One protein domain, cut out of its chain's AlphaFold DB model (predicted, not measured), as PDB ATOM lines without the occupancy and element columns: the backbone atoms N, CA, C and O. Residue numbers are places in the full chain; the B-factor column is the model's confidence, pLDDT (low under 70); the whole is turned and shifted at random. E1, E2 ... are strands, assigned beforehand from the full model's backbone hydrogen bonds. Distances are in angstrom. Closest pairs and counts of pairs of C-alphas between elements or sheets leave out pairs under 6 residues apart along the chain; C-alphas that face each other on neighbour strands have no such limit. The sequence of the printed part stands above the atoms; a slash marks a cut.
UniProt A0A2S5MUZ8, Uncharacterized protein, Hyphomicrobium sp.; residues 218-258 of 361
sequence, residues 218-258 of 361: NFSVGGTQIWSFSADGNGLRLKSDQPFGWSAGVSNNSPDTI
ATOM      1  N   ASN A 218      33.906 148.555  85.057       85.88
ATOM      2  CA  ASN A 218      34.355 149.938  84.913       85.88
ATOM      3  C   ASN A 218      35.873 150.008  84.788       85.88
ATOM      4  O   ASN A 218      36.594 149.446  85.610       85.88
ATOM      5  N   PHE A 219      36.358 150.800  83.841       87.75
ATOM      6  CA  PHE A 219      37.744 151.250  83.840       87.75
ATOM      7  C   PHE A 219      37.789 152.672  84.391       87.75
ATOM      8  O   PHE A 219      37.132 153.577  83.870       87.75
ATOM      9  N   SER A 220      38.543 152.849  85.473       88.06
ATOM     10  CA  SER A 220      38.614 154.103  86.220       88.06
ATOM     11  C   SER A 220      40.059 154.536  86.419       88.06
ATOM     12  O   SER A 220      40.919 153.708  86.712       88.06
ATOM     13  N   VAL A 221      40.321 155.837  86.323       86.81
ATOM     14  CA  VAL A 221      41.630 156.442  86.598       86.81
ATOM     15  C   VAL A 221      41.451 157.461  87.719       86.81
ATOM     16  O   VAL A 221      40.560 158.304  87.658       86.81
ATOM     17  N   GLY A 222      42.247 157.354  88.789       86.06
ATOM     18  CA  GLY A 222      42.144 158.259  89.945       86.06
ATOM     19  C   GLY A 222      40.788 158.215  90.668       86.06
ATOM     20  O   GLY A 222      40.381 159.211  91.252       86.06
ATOM     21  N   GLY A 223      40.068 157.089  90.594       84.25
ATOM     22  CA  GLY A 223      38.716 156.943  91.154       84.25
ATOM     23  C   GLY A 223      37.585 157.445  90.248       84.25
ATOM     24  O   GLY A 223      36.420 157.239  90.574       84.25
ATOM     25  N   THR A 224      37.903 158.040  89.093       86.62
ATOM     26  CA  THR A 224      36.917 158.491  88.103       86.62
ATOM     27  C   THR A 224      36.721 157.430  87.029       86.62
ATOM     28  O   THR A 224      37.678 157.051  86.355       86.62
ATOM     29  N   GLN A 225      35.485 156.973  86.835       90.19
ATOM     30  CA  GLN A 225      35.116 156.080  85.735       90.19
ATOM     31  C   GLN A 225      35.294 156.782  84.383       90.19
ATOM     32  O   GLN A 225      34.758 157.866  84.169       90.19
ATOM     33  N   ILE A 226      36.010 156.147  83.457       90.69
ATOM     34  CA  ILE A 226      36.229 156.661  82.097       90.69
ATOM     35  C   ILE A 226      35.257 156.004  81.113       90.69
ATOM     36  O   ILE A 226      34.596 156.684  80.329       90.69
ATOM     37  N   TRP A 227      35.124 154.679  81.195       91.62
ATOM     38  CA  TRP A 227      34.260 153.876  80.333       91.62
ATOM     39  C   TRP A 227      33.853 152.571  81.021       91.62
ATOM     40  O   TRP A 227      34.446 152.171  82.030       91.62
ATOM     41  N   SER A 228      32.805 151.935  80.501       90.19
ATOM     42  CA  SER A 228      32.291 150.665  81.016       90.19
ATOM     43  C   SER A 228      31.793 149.730  79.929       90.19
ATOM     44  O   SER A 228      31.228 150.200  78.938       90.19
ATOM     45  N   PHE A 229      31.877 148.431  80.203       87.12
ATOM     46  CA  PHE A 229      31.178 147.375  79.475       87.12
ATOM     47  C   PHE A 229      30.047 146.829  80.336       87.12
ATOM     48  O   PHE A 229      30.226 146.586  81.532       87.12
ATOM     49  N   SER A 230      28.877 146.654  79.731       85.12
ATOM     50  CA  SER A 230      27.676 146.280  80.460       85.12
ATOM     51  C   SER A 230      26.788 145.327  79.671       85.12
ATOM     52  O   SER A 230      26.592 145.501  78.469       85.12
ATOM     53  N   ALA A 231      26.230 144.339  80.373       80.19
ATOM     54  CA  ALA A 231      25.278 143.368  79.833       80.19
ATOM     55  C   ALA A 231      23.803 143.772  80.061       80.19
ATOM     56  O   ALA A 231      22.899 143.024  79.707       80.19
ATOM     57  N   ASP A 232      23.552 144.966  80.608       82.75
ATOM     58  CA  ASP A 232      22.219 145.571  80.819       82.75
ATOM     59  C   ASP A 232      21.509 146.001  79.513       82.75
ATOM     60  O   ASP A 232      20.476 146.660  79.556       82.75
ATOM     61  N   GLY A 233      22.055 145.643  78.347       82.06
ATOM     62  CA  GLY A 233      21.574 146.082  77.035       82.06
ATOM     63  C   GLY A 233      22.156 147.421  76.570       82.06
ATOM     64  O   GLY A 233      21.919 147.817  75.432       82.06
ATOM     65  N   ASN A 234      22.957 148.106  77.398       85.00
ATOM     66  CA  ASN A 234      23.575 149.384  77.038       85.00
ATOM     67  C   ASN A 234      24.993 149.260  76.445       85.00
ATOM     68  O   ASN A 234      25.516 150.255  75.944       85.00
ATOM     69  N   GLY A 235      25.624 148.080  76.494       87.75
ATOM     70  CA  GLY A 235      26.897 147.799  75.820       87.75
ATOM     71  C   GLY A 235      28.084 148.634  76.319       87.75
ATOM     72  O   GLY A 235      28.294 148.780  77.527       87.75
ATOM     73  N   LEU A 236      28.894 149.146  75.381       90.56
ATOM     74  CA  LEU A 236      30.031 150.022  75.668       90.56
ATOM     75  C   LEU A 236      29.566 151.470  75.884       90.56
ATOM     76  O   LEU A 236      28.919 152.054  75.017       90.56
ATOM     77  N   ARG A 237      29.960 152.076  77.008       90.75
ATOM     78  CA  ARG A 237      29.630 153.470  77.350       90.75
ATOM     79  C   ARG A 237      30.872 154.261  77.739       90.75
ATOM     80  O   ARG A 237      31.677 153.777  78.532       90.75
ATOM     81  N   LEU A 238      30.973 155.495  77.250       93.25
ATOM     82  CA  LEU A 238      31.906 156.515  77.741       93.25
ATOM     83  C   LEU A 238      31.186 157.413  78.756       93.25
ATOM     84  O   LEU A 238      29.987 157.672  78.614       93.25
ATOM     85  N   LYS A 239      31.899 157.919  79.769       92.12
ATOM     86  CA  LYS A 239      31.363 158.982  80.637       92.12
ATOM     87  C   LYS A 239      31.080 160.236  79.795       92.12
ATOM     88  O   LYS A 239      31.775 160.505  78.823       92.12
ATOM     89  N   SER A 240      30.060 161.015  80.160       90.25
ATOM     90  CA  SER A 240      29.513 162.105  79.329       90.25
ATOM     91  C   SER A 240      30.504 163.198  78.906       90.25
ATOM     92  O   SER A 240      30.228 163.912  77.949       90.25
ATOM     93  N   ASP A 241      31.616 163.356  79.619       89.19
ATOM     94  CA  ASP A 241      32.681 164.329  79.346       89.19
ATOM     95  C   ASP A 241      33.978 163.679  78.834       89.19
ATOM     96  O   ASP A 241      34.977 164.372  78.658       89.19
ATOM     97  N   GLN A 242      33.978 162.363  78.606       91.88
ATOM     98  CA  GLN A 242      35.127 161.633  78.085       91.88
ATOM     99  C   GLN A 242      34.976 161.448  76.571       91.88
ATOM    100  O   GLN A 242      33.993 160.849  76.124       91.88
ATOM    101  N   PRO A 243      35.918 161.962  75.762       92.00
ATOM    102  CA  PRO A 243      35.887 161.766  74.324       92.00
ATOM    103  C   PRO A 243      36.379 160.368  73.940       92.00
ATOM    104  O   PRO A 243      37.227 159.780  74.610       92.00
ATOM    105  N   PHE A 244      35.929 159.887  72.784       94.06
ATOM    106  CA  PHE A 244      36.718 158.949  71.993       94.06
ATOM    107  C   PHE A 244      37.674 159.770  71.128       94.06
ATOM    108  O   PHE A 244      37.212 160.616  70.360       94.06
ATOM    109  N   GLY A 245      38.987 159.595  71.287       93.25
ATOM    110  CA  GLY A 245      39.946 160.544  70.733       93.25
ATOM    111  C   GLY A 245      41.283 159.963  70.302       93.25
ATOM    112  O   GLY A 245      41.731 158.936  70.805       93.25
ATOM    113  N   TRP A 246      41.921 160.694  69.395       95.38
ATOM    114  CA  TRP A 246      43.277 160.479  68.903       95.38
ATOM    115  C   TRP A 246      44.102 161.744  69.124       95.38
ATOM    116  O   TRP A 246      43.553 162.846  69.193       95.38
ATOM    117  N   SER A 247      45.414 161.581  69.224       94.62
ATOM    118  CA  SER A 247      46.391 162.653  69.401       94.62
ATOM    119  C   SER A 247      47.546 162.490  68.419       94.62
ATOM    120  O   SER A 247      47.926 161.371  68.068       94.62
ATOM    121  N   ALA A 248      48.172 163.601  68.030       93.31
ATOM    122  CA  ALA A 248      49.438 163.572  67.316       93.31
ATOM    123  C   ALA A 248      50.529 162.876  68.149       93.31
ATOM    124  O   ALA A 248      50.881 163.298  69.260       93.31
ATOM    125  N   GLY A 249      51.101 161.817  67.576       91.75
ATOM    126  CA  GLY A 249      52.188 161.048  68.174       91.75
ATOM    127  C   GLY A 249      51.689 159.971  69.133       91.75
ATOM    128  O   GLY A 249      51.281 158.898  68.699       91.75
ATOM    129  N   VAL A 250      51.781 160.230  70.440       91.25
ATOM    130  CA  VAL A 250      51.445 159.257  71.493       91.25
ATOM    131  C   VAL A 250      50.076 159.542  72.105       91.25
ATOM    132  O   VAL A 250      49.694 160.702  72.271       91.25
ATOM    133  N   SER A 251      49.369 158.490  72.517       88.12
ATOM    134  CA  SER A 251      47.989 158.529  73.039       88.12
ATOM    135  C   SER A 251      47.781 159.348  74.320       88.12
ATOM    136  O   SER A 251      46.646 159.618  74.690       88.12
ATOM    137  N   ASN A 252      48.857 159.728  75.016       87.62
ATOM    138  CA  ASN A 252      48.785 160.492  76.268       87.62
ATOM    139  C   ASN A 252      48.871 162.013  76.055       87.62
ATOM    140  O   ASN A 252      48.784 162.771  77.022       87.62
ATOM    141  N   ASN A 253      49.064 162.466  74.816       92.94
ATOM    142  CA  ASN A 253      48.985 163.882  74.474       92.94
ATOM    143  C   ASN A 253      47.529 164.370  74.502       92.94
ATOM    144  O   ASN A 253      46.586 163.582  74.471       92.94
ATOM    145  N   SER A 254      47.344 165.695  74.517       91.19
ATOM    146  CA  SER A 254      46.014 166.275  74.301       91.19
ATOM    147  C   SER A 254      45.460 165.799  72.954       91.19
ATOM    148  O   SER A 254      46.171 165.910  71.950       91.19
ATOM    149  N   PRO A 255      44.227 165.267  72.906       93.12
ATOM    150  CA  PRO A 255      43.689 164.736  71.670       93.12
ATOM    151  C   PRO A 255      43.403 165.865  70.678       93.12
ATOM    152  O   PRO A 255      42.876 166.921  71.033       93.12
ATOM    153  N   ASP A 256      43.748 165.630  69.418       92.94
ATOM    154  CA  ASP A 256      43.553 166.546  68.300       92.94
ATOM    155  C   ASP A 256      42.492 166.063  67.306       92.94
ATOM    156  O   ASP A 256      42.201 166.748  66.335       92.94
ATOM    157  N   THR A 257      41.859 164.924  67.549       93.88
ATOM    158  CA  THR A 257      40.660 164.481  66.836       93.88
ATOM    159  C   THR A 257      39.784 163.781  67.854       93.88
ATOM    160  O   THR A 257      40.250 162.848  68.501       93.88
ATOM    161  N   ILE A 258      38.548 164.246  68.055       94.81
ATOM    162  CA  ILE A 258      37.661 163.691  69.083       94.81
ATOM    163  C   ILE A 258      36.216 163.580  68.606       94.81
ATOM    164  O   ILE A 258      35.708 164.468  67.921       94.81
TER     165      ILE A 258
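What this domain is: This is residues 218 to 258 of the 361 residues of an uncharacterized protein of Hyphomicrobium sp. (UniProt A0A2S5MUZ8). Two small parts sit at opposite ends of a loose, elongated shape: a three-stranded sheet of E1, E2 and E3, and a loop that leaves E4 and folds back so that residues 257 to 258 pair with 245 to 246 of E4. Residues 239 to 243 join the two. The printed part has 41 residues with no named helix and four named strands, E1 to E4 in chain order; the sheet's order is E1, E2, E3, antiparallel. The class is all strand, though named strands hold 18 of the 41 residues. The radius of gyration of the C-alphas is 12.1 A, and the spans are 36 by 21 by 15 A.

How they stand to each other: Begin with E1, residues 218 to 221, and E2, residues 224 to 230: they form a hairpin, antiparallel at 163 degrees, with N 226 and O 219 2.8 A apart. Next, E2 and E3, residues 235 to 238, form a second hairpin at 165 degrees, with N 228 and O 237 2.9 A apart. Together they make a meander, each strand the antiparallel neighbour of the one before, with E1 and E3 as edge strands. E4, residues 244 to 246, pairs with no named strand; its closest C-alpha pair with E3 is Leu 238 and Phe 244, 7.9 A apart.

Where its parts are: Find C-alpha 218 at (34.355, 149.938, 84.913), where E1 begins its 9.9 A. E2 runs 17.1 A to C-alpha 230 at (27.676, 146.280, 80.460). E3 covers 10.2 A, and E4 covers 7.4 A to C-alpha 246 at (43.277, 160.479, 68.903).

The domain as a whole: Look at Asp 232 and Gly 249, whose C-alphas are the farthest apart, 36.0 A. The printed part has no cut, the three links between strands are tight, and no printed residue is under pLDDT 70.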